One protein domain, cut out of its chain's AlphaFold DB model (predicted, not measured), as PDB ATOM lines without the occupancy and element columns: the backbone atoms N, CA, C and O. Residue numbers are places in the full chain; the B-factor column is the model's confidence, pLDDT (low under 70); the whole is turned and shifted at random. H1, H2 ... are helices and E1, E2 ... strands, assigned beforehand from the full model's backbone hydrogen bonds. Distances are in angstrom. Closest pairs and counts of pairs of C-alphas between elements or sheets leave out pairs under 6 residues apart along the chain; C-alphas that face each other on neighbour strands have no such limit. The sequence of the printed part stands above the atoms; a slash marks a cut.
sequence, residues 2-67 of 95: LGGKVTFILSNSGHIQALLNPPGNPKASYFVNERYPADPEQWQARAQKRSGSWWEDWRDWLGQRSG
ATOM      1  N   LEU A   2     -12.247 -10.320  38.274       66.62
ATOM      2  CA  LEU A   2     -13.562 -10.362  37.624       66.62
ATOM      3  C   LEU A   2     -13.613 -11.629  36.749       66.62
ATOM      4  O   LEU A   2     -12.730 -11.824  35.919       66.62
ATOM      5  N   GLY A   3     -14.579 -12.520  36.984       73.62
ATOM      6  CA  GLY A   3     -14.783 -13.725  36.172       73.62
ATOM      7  C   GLY A   3     -15.667 -13.449  34.948       73.62
ATOM      8  O   GLY A   3     -16.504 -12.551  34.981       73.62
ATOM      9  N   GLY A   4     -15.512 -14.239  33.881       82.12
ATOM     10  CA  GLY A   4     -16.364 -14.184  32.682       82.12
ATOM     11  C   GLY A   4     -15.801 -13.367  31.509       82.12
ATOM     12  O   GLY A   4     -14.656 -12.921  31.522       82.12
ATOM     13  N   LYS A   5     -16.610 -13.208  30.448       85.94
ATOM     14  CA  LYS A   5     -16.236 -12.454  29.238       85.94
ATOM     15  C   LYS A   5     -16.357 -10.952  29.500       85.94
ATOM     16  O   LYS A   5     -17.469 -10.427  29.566       85.94
ATOM     17  N   VAL A   6     -15.217 -10.278  29.610       90.25
ATOM     18  CA  VAL A   6     -15.118  -8.830  29.843       90.25
ATOM     19  C   VAL A   6     -14.977  -8.081  28.516       90.25
ATOM     20  O   VAL A   6     -14.338  -8.572  27.585       90.25
ATOM     21  N   THR A   7     -15.568  -6.888  28.457       93.12
ATOM     22  CA  THR A   7     -15.306  -5.873  27.432       93.12
ATOM     23  C   THR A   7     -14.822  -4.612  28.136       93.12
ATOM     24  O   THR A   7     -15.501  -4.131  29.040       93.12
ATOM     25  N   PHE A   8     -13.663  -4.083  27.739       94.69
ATOM     26  CA  PHE A   8     -13.159  -2.805  28.244       94.69
ATOM     27  C   PHE A   8     -13.233  -1.737  27.150       94.69
ATOM     28  O   PHE A   8     -12.839  -1.976  26.007       94.69
ATOM     29  N   ILE A   9     -13.752  -0.568  27.521       95.44
ATOM     30  CA  ILE A   9     -13.905   0.609  26.670       95.44
ATOM     31  C   ILE A   9     -13.178   1.764  27.348       95.44
ATOM     32  O   ILE A   9     -13.421   2.048  28.521       95.44
ATOM     33  N   LEU A  10     -12.342   2.467  26.588       95.00
ATOM     34  CA  LEU A  10     -11.687   3.689  27.039       95.00
ATOM     35  C   LEU A  10     -12.303   4.890  26.318       95.00
ATOM     36  O   LEU A  10     -12.034   5.112  25.140       95.00
ATOM     37  N   SER A  11     -13.135   5.669  27.008       92.69
ATOM     38  CA  SER A  11     -13.689   6.899  26.432       92.69
ATOM     39  C   SER A  11     -12.622   7.986  26.341       92.69
ATOM     40  O   SER A  11     -11.783   8.134  27.228       92.69
ATOM     41  N   ASN A  12     -12.690   8.789  25.286       83.75
ATOM     42  CA  ASN A  12     -11.990  10.064  25.220       83.75
ATOM     43  C   ASN A  12     -12.798  11.114  26.019       83.75
ATOM     44  O   ASN A  12     -14.023  10.995  26.064       83.75
ATOM     45  N   SER A  13     -12.129  12.112  26.615       84.12
ATOM     46  CA  SER A  13     -12.660  13.202  27.478       84.12
ATOM     47  C   SER A  13     -12.524  13.016  29.000       84.12
ATOM     48  O   SER A  13     -12.240  11.934  29.503       84.12
ATOM     49  N   GLY A  14     -12.685  14.122  29.743       84.81
ATOM     50  CA  GLY A  14     -12.632  14.144  31.208       84.81
ATOM     51  C   GLY A  14     -13.800  13.396  31.858       84.81
ATOM     52  O   GLY A  14     -14.802  13.128  31.203       84.81
ATOM     53  N   HIS A  15     -13.694  13.098  33.157       87.44
ATOM     54  CA  HIS A  15     -14.575  12.169  33.883       87.44
ATOM     55  C   HIS A  15     -16.079  12.290  33.550       87.44
ATOM     56  O   HIS A  15     -16.694  11.318  33.123       87.44
ATOM     57  N   ILE A  16     -16.665  13.488  33.665       87.69
ATOM     58  CA  ILE A  16     -18.101  13.702  33.394       87.69
ATOM     59  C   ILE A  16     -18.422  13.612  31.895       87.69
ATOM     60  O   ILE A  16     -19.409  12.997  31.503       87.69
ATOM     61  N   GLN A  17     -17.583  14.203  31.045       83.94
ATOM     62  CA  GLN A  17     -17.783  14.240  29.592       83.94
ATOM     63  C   GLN A  17     -17.622  12.861  28.942       83.94
ATOM     64  O   GLN A  17     -18.255  12.578  27.932       83.94
ATOM     65  N   ALA A  18     -16.780  12.006  29.524       85.31
ATOM     66  CA  ALA A  18     -16.619  10.618  29.114       85.31
ATOM     67  C   ALA A  18     -17.887   9.792  29.391       85.31
ATOM     68  O   ALA A  18     -18.239   8.912  28.605       85.31
ATOM     69  N   LEU A  19     -18.591  10.086  30.490       87.62
ATOM     70  CA  LEU A  19     -19.833   9.408  30.866       87.62
ATOM     71  C   LEU A  19     -21.038   9.934  30.080       87.62
ATOM     72  O   LEU A  19     -21.779   9.150  29.486       87.62
ATOM     73  N   LEU A  20     -21.219  11.257  30.054       89.19
ATOM     74  CA  LEU A  20     -22.327  11.939  29.384       89.19
ATOM     75  C   LEU A  20     -21.989  12.226  27.923       89.19
ATOM     76  O   LEU A  20     -21.767  13.368  27.522       89.19
ATOM     77  N   ASN A  21     -21.957  11.165  27.124       87.12
ATOM     78  CA  ASN A  21     -21.597  11.248  25.719       87.12
ATOM     79  C   ASN A  21     -22.683  10.613  24.841       87.12
ATOM     80  O   ASN A  21     -22.521   9.474  24.420       87.12
ATOM     81  N   PRO A  22     -23.813  11.293  24.589       88.75
ATOM     82  CA  PRO A  22     -24.904  10.722  23.808       88.75
ATOM     83  C   PRO A  22     -24.525  10.497  22.330       88.75
ATOM     84  O   PRO A  22     -23.679  11.223  21.791       88.75
ATOM     85  N   PRO A  23     -25.156   9.521  21.644       91.56
ATOM     86  CA  PRO A  23     -25.029   9.350  20.199       91.56
ATOM     87  C   PRO A  23     -25.323  10.649  19.436       91.56
ATOM     88  O   PRO A  23     -26.178  11.438  19.833       91.56
ATOM     89  N   GLY A  24     -24.607  10.868  18.333       87.75
ATOM     90  CA  GLY A  24     -24.718  12.083  17.517       87.75
ATOM     91  C   GLY A  24     -23.716  13.193  17.855       87.75
ATOM     92  O   GLY A  24     -23.627  14.162  17.108       87.75
ATOM     93  N   ASN A  25     -22.912  13.058  18.917       85.44
ATOM     94  CA  ASN A  25     -21.806  13.979  19.188       85.44
ATOM     95  C   ASN A  25     -20.623  13.724  18.221       85.44
ATOM     96  O   ASN A  25     -19.936  12.711  18.362       85.44
ATOM     97  N   PRO A  26     -20.305  14.639  17.283       84.38
ATOM     98  CA  PRO A  26     -19.249  14.418  16.289       84.38
ATOM     99  C   PRO A  26     -17.834  14.460  16.884       84.38
ATOM    100  O   PRO A  26     -16.883  14.019  16.243       84.38
ATOM    101  N   LYS A  27     -17.669  14.996  18.101       86.62
ATOM    102  CA  LYS A  27     -16.378  15.035  18.811       86.62
ATOM    103  C   LYS A  27     -16.147  13.793  19.674       86.62
ATOM    104  O   LYS A  27     -15.051  13.610  20.206       86.62
ATOM    105  N   ALA A  28     -17.166  12.951  19.824       90.75
ATOM    106  CA  ALA A  28     -17.083  11.725  20.590       90.75
ATOM    107  C   ALA A  28     -16.145  10.724  19.914       90.75
ATOM    108  O   ALA A  28     -16.176  10.518  18.700       90.75
ATOM    109  N   SER A  29     -15.294  10.101  20.717       94.25
ATOM    110  CA  SER A  29     -14.543   8.922  20.312       94.25
ATOM    111  C   SER A  29     -14.186   8.102  21.539       94.25
ATOM    112  O   SER A  29     -14.147   8.611  22.660       94.25
ATOM    113  N   TYR A  30     -13.920   6.828  21.321       96.06
ATOM    114  CA  TYR A  30     -13.495   5.897  22.352       96.06
ATOM    115  C   TYR A  30     -12.552   4.867  21.735       96.06
ATOM    116  O   TYR A  30     -12.418   4.782  20.514       96.06
ATOM    117  N   PHE A  31     -11.865   4.108  22.575       96.94
ATOM    118  CA  PHE A  31     -10.967   3.045  22.161       96.94
ATOM    119  C   PHE A  31     -11.495   1.697  22.634       96.94
ATOM    120  O   PHE A  31     -12.033   1.580  23.738       96.94
ATOM    121  N   VAL A  32     -11.297   0.682  21.800       96.75
ATOM    122  CA  VAL A  32     -11.624  -0.715  22.095       96.75
ATOM    123  C   VAL A  32     -10.454  -1.621  21.752       96.75
ATOM    124  O   VAL A  32      -9.674  -1.331  20.847       96.75
ATOM    125  N   ASN A  33     -10.345  -2.747  22.443       95.81
ATOM    126  CA  ASN A  33      -9.364  -3.777  22.133       95.81
ATOM    127  C   ASN A  33      -9.924  -5.141  22.540       95.81
ATOM    128  O   ASN A  33     -10.594  -5.265  23.563       95.81
ATOM    129  N   GLU A  34      -9.629  -6.162  21.744       92.94
ATOM    130  CA  GLU A  34     -10.045  -7.544  22.002       92.94
ATOM    131  C   GLU A  34      -9.051  -8.296  22.899       92.94
ATOM    132  O   GLU A  34      -9.347  -9.389  23.383       92.94
ATOM    133  N   ARG A  35      -7.859  -7.725  23.121       91.88
ATOM    134  CA  ARG A  35      -6.814  -8.289  23.980       91.88
ATOM    135  C   ARG A  35      -6.726  -7.521  25.291       91.88
ATOM    136  O   ARG A  35      -6.752  -6.296  25.290       91.88
ATOM    137  N   TYR A  36      -6.527  -8.250  26.388       92.38
ATOM    138  CA  TYR A  36      -6.473  -7.707  27.748       92.38
ATOM    139  C   TYR A  36      -5.140  -8.056  28.428       92.38
ATOM    140  O   TYR A  36      -5.105  -8.945  29.282       92.38
ATOM    141  N   PRO A  37      -4.016  -7.436  28.014       93.50
ATOM    142  CA  PRO A  37      -2.761  -7.561  28.751       93.50
ATOM    143  C   PRO A  37      -2.907  -6.968  30.162       93.50
ATOM    144  O   PRO A  37      -3.790  -6.151  30.412       93.50
ATOM    145  N   ALA A  38      -2.030  -7.373  31.082       92.50
ATOM    146  CA  ALA A  38      -2.009  -6.820  32.440       92.50
ATOM    147  C   ALA A  38      -1.568  -5.344  32.477       92.50
ATOM    148  O   ALA A  38      -1.925  -4.610  33.394       92.50
ATOM    149  N   ASP A  39      -0.787  -4.937  31.480       96.25
ATOM    150  CA  ASP A  39      -0.241  -3.597  31.306       96.25
ATOM    151  C   ASP A  39      -1.237  -2.727  30.496       96.25
ATOM    152  O   ASP A  39      -1.589  -3.090  29.362       96.25
ATOM    153  N   PRO A  40      -1.728  -1.607  31.059       95.69
ATOM    154  CA  PRO A  40      -2.704  -0.750  30.394       95.69
ATOM    155  C   PRO A  40      -2.117   0.023  29.204       95.69
ATOM    156  O   PRO A  40      -2.829   0.247  28.221       95.69
ATOM    157  N   GLU A  41      -0.836   0.382  29.227       96.56
ATOM    158  CA  GLU A  41      -0.154   1.007  28.096       96.56
ATOM    159  C   GLU A  41      -0.097   0.045  26.901       96.56
ATOM    160  O   GLU A  41      -0.370   0.439  25.761       96.56
ATOM    161  N   GLN A  42       0.158  -1.246  27.144       96.81
ATOM    162  CA  GLN A  42       0.086  -2.279  26.102       96.81
ATOM    163  C   GLN A  42      -1.330  -2.471  25.558       96.81
ATOM    164  O   GLN A  42      -1.500  -2.736  24.360       96.81
ATOM    165  N   TRP A  43      -2.350  -2.352  26.415       97.00
ATOM    166  CA  TRP A  43      -3.744  -2.380  25.980       97.00
ATOM    167  C   TRP A  43      -4.033  -1.202  25.043       97.00
ATOM    168  O   TRP A  43      -4.544  -1.412  23.939       97.00
ATOM    169  N   GLN A  44      -3.655   0.015  25.442       96.12
ATOM    170  CA  GLN A  44      -3.931   1.238  24.691       96.12
ATOM    171  C   GLN A  44      -3.161   1.295  23.367       96.12
ATOM    172  O   GLN A  44      -3.739   1.663  22.347       96.12
ATOM    173  N   ALA A  45      -1.897   0.862  23.349       96.19
ATOM    174  CA  ALA A  45      -1.058   0.845  22.148       96.19
ATOM    175  C   ALA A  45      -1.628  -0.022  21.010       96.19
ATOM    176  O   ALA A  45      -1.285   0.173  19.845       96.19
ATOM    177  N   ARG A  46      -2.489  -0.992  21.337       95.94
ATOM    178  CA  ARG A  46      -3.143  -1.892  20.372       95.94
ATOM    179  C   ARG A  46      -4.637  -1.615  20.208       95.94
ATOM    180  O   ARG A  46      -5.301  -2.327  19.455       95.94
ATOM    181  N   ALA A  47      -5.168  -0.626  20.920       97.44
ATOM    182  CA  ALA A  47      -6.581  -0.308  20.883       97.44
ATOM    183  C   ALA A  47      -6.947   0.434  19.591       97.44
ATOM    184  O   ALA A  47      -6.213   1.289  19.095       97.44
ATOM    185  N   GLN A  48      -8.116   0.119  19.050       97.00
ATOM    186  CA  GLN A  48      -8.674   0.778  17.881       97.00
ATOM    187  C   GLN A  48      -9.534   1.951  18.330       97.00
ATOM    188  O   GLN A  48     -10.429   1.786  19.162       97.00
ATOM    189  N   LYS A  49      -9.289   3.130  17.756       96.31
ATOM    190  CA  LYS A  49     -10.140   4.299  17.968       96.31
ATOM    191  C   LYS A  49     -11.413   4.172  17.131       96.31
ATOM    192  O   LYS A  49     -11.336   3.994  15.919       96.31
ATOM    193  N   ARG A  50     -12.571   4.320  17.768       95.25
ATOM    194  CA  ARG A  50     -13.889   4.424  17.135       95.25
ATOM    195  C   ARG A  50     -14.433   5.835  17.325       95.25
ATOM    196  O   ARG A  50     -14.248   6.447  18.379       95.25
ATOM    197  N   SER A  51     -15.067   6.361  16.284       93.88
ATOM    198  CA  SER A  51     -15.775   7.644  16.328       93.88
ATOM    199  C   SER A  51     -17.193   7.440  16.855       93.88
ATOM    200  O   SER A  51     -17.771   6.375  16.657       93.88
ATOM    201  N   GLY A  52     -17.763   8.464  17.485       91.88
ATOM    202  CA  GLY A  52     -19.104   8.400  18.063       91.88
ATOM    203  C   GLY A  52     -19.109   8.007  19.539       91.88
ATOM    204  O   GLY A  52     -18.075   7.995  20.214       91.88
ATOM    205  N   SER A  53     -20.309   7.752  20.055       94.69
ATOM    206  CA  SER A  53     -20.528   7.424  21.462       94.69
ATOM    207  C   SER A  53     -20.250   5.948  21.728       94.69
ATOM    208  O   SER A  53     -20.689   5.076  20.982       94.69
ATOM    209  N   TRP A  54     -19.605   5.651  22.855       95.12
ATOM    210  CA  TRP A  54     -19.465   4.273  23.319       95.12
ATOM    211  C   TRP A  54     -20.801   3.639  23.747       95.12
ATOM    212  O   TRP A  54     -20.880   2.419  23.890       95.12
ATOM    213  N   TRP A  55     -21.862   4.437  23.933       95.31
ATOM    214  CA  TRP A  55     -23.196   3.943  24.286       95.31
ATOM    215  C   TRP A  55     -23.761   2.999  23.223       95.31
ATOM    216  O   TRP A  55     -24.539   2.115  23.565       95.31
ATOM    217  N   GLU A  56     -23.374   3.154  21.954       94.44
ATOM    218  CA  GLU A  56     -23.832   2.283  20.865       94.44
ATOM    219  C   GLU A  56     -23.240   0.872  20.989       94.44
ATOM    220  O   GLU A  56     -23.984  -0.108  20.979       94.44
ATOM    221  N   ASP A  57     -21.929   0.773  21.233       94.56
ATOM    222  CA  ASP A  57     -21.253  -0.498  21.519       94.56
ATOM    223  C   ASP A  57     -21.823  -1.161  22.780       94.56
ATOM    224  O   ASP A  57     -22.037  -2.377  22.823       94.56
ATOM    225  N   TRP A  58     -22.103  -0.362  23.814       95.44
ATOM    226  CA  TRP A  58     -22.704  -0.861  25.045       95.44
ATOM    227  C   TRP A  58     -24.145  -1.350  24.841       95.44
ATOM    228  O   TRP A  58     -24.489  -2.427  25.329       95.44
ATOM    229  N   ARG A  59     -24.969  -0.621  24.076       95.69
ATOM    230  CA  ARG A  59     -26.329  -1.030  23.684       95.69
ATOM    231  C   ARG A  59     -26.303  -2.378  22.972       95.69
ATOM    232  O   ARG A  59     -27.092  -3.254  23.317       95.69
ATOM    233  N   ASP A  60     -25.402  -2.558  22.013       95.25
ATOM    234  CA  ASP A  60     -25.324  -3.794  21.228       95.25
ATOM    235  C   ASP A  60     -24.814  -4.966  22.076       95.25
ATOM    236  O   ASP A  60     -25.353  -6.077  22.016       95.25
ATOM    237  N   TRP A  61     -23.829  -4.712  22.944       95.38
ATOM    238  CA  TRP A  61     -23.364  -5.680  23.936       95.38
ATOM    239  C   TRP A  61     -24.487  -6.106  24.895       95.38
ATOM    240  O   TRP A  61     -24.611  -7.297  25.207       95.38
ATOM    241  N   LEU A  62     -25.316  -5.159  25.343       96.50
ATOM    242  CA  LEU A  62     -26.448  -5.415  26.230       96.50
ATOM    243  C   LEU A  62     -27.560  -6.178  25.503       96.50
ATOM    244  O   LEU A  62     -28.063  -7.159  26.040       96.50
ATOM    245  N   GLY A  63     -27.879  -5.805  24.260       96.44
ATOM    246  CA  GLY A  63     -28.919  -6.447  23.453       96.44
ATOM    247  C   GLY A  63     -28.706  -7.952  23.283       96.44
ATOM    248  O   GLY A  63     -29.647  -8.727  23.431       96.44
ATOM    249  N   GLN A  64     -27.457  -8.396  23.107       95.25
ATOM    250  CA  GLN A  64     -27.096  -9.825  23.055       95.25
ATOM    251  C   GLN A  64     -27.389 -10.590  24.360       95.25
ATOM    252  O   GLN A  64     -27.357 -11.819  24.381       95.25
ATOM    253  N   ARG A  65     -27.629  -9.873  25.460       95.31
ATOM    254  CA  ARG A  65     -27.806 -10.396  26.823       95.31
ATOM    255  C   ARG A  65     -29.183 -10.076  27.414       95.31
ATOM    256  O   ARG A  65     -29.453 -10.485  28.538       95.31
ATOM    257  N   SER A  66     -30.055  -9.376  26.685       97.19
ATOM    258  CA  SER A  66     -31.379  -8.944  27.167       97.19
ATOM    259  C   SER A  66     -32.535  -9.864  26.759       97.19
ATOM    260  O   SER A  66     -33.691  -9.548  27.030       97.19
ATOM    261  N   GLY A  67     -32.244 -11.013  26.142       95.94
ATOM    262  CA  GLY A  67     -33.265 -11.933  25.638       95.94
ATOM    263  C   GLY A  67     -33.978 -11.411  24.384       95.94
ATOM    264  O   GLY A  67     -33.544 -10.451  23.750       95.94
TER     265      GLY A  67
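This is residues 2 to 67 of the 95 residues of an uncharacterized protein of Chloroflexi bacterium (UniProt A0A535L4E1). A small antiparallel sheet of three short strands has three helices set around it, each only grazing the sheet with a few residues, and no two helices touching. H3, the longest helix, starts beside E1 and E2 and leads away from the sheet, so that residues 62 to 67 stick out at the end of the printed part; residues 37 to 42, partly in H2, also stick out. The printed part has 66 residues with three named strands and three named helices, in the order E1 H1 E2 H2 E3 H3, and the sheet's order is E1 - E2 - E3. The class is mixed, helices and strands, with under half of the residues, 32, in named elements. The whole is only just compact, close to loose, with a radius of gyration of the C-alphas of 12.7 A and spans of 34 by 32 by 19 A.

Begin at E1, residues 9 to 11, an edge strand. Its antiparallel neighbour is E2, residues 29 to 32, at 158 degrees; look for N 31 and O 10, 2.8 A apart. On the other side of E2 is the edge strand E3, residues 48 to 51, antiparallel to E2 at 150 degrees, with N 50 and O 30 at 2.8 A and N 30 and O 50 at 3.0 A. H1, residues 15 to 19, only grazes the sheet with residues 17 to 19; its closest C-alphas to E1 are those of Ala 18 and Ser 11, 5.4 A apart. H2, residues 40 to 45, is only just on the sheet, with 5 pairs of C-alphas within 10 A, and only grazes it with residues 43 to 44; the closest C-alphas of H2 and E2 are those of Gln 44 and Phe 31, 7.7 A apart. H3, residues 54 to 63, only grazes the sheet with residues 54 to 58; its closest C-alphas to E2 are those of Trp 54 and Tyr 30, 6.3 A apart. The three helices are apart from one another, and E1 and E3 are apart. In H1, H2 and H3 every O i to N i+4 pair is within hydrogen-bond range.

Find C-alpha 9 at (-13.905, 0.609, 26.670), where E1 begins its 6.3 A to Ser 11. H1 follows, 6.7 A long, then E2, 10.2 A, from C-alpha 29 at (-14.543, 8.922, 20.312). H2 spans 8.6 A and E3 10.0 A. H3 runs 14.3 A and ends at C-alpha 63, (-28.919, -6.447, 23.453).

The C-alphas of Glu 41 and Gly 67, the two farthest apart, are 35.6 A from each other. The printed part has no cut, and no link is long. Mean pLDDT of the printed part is 91.9, and residue 2 is under 70.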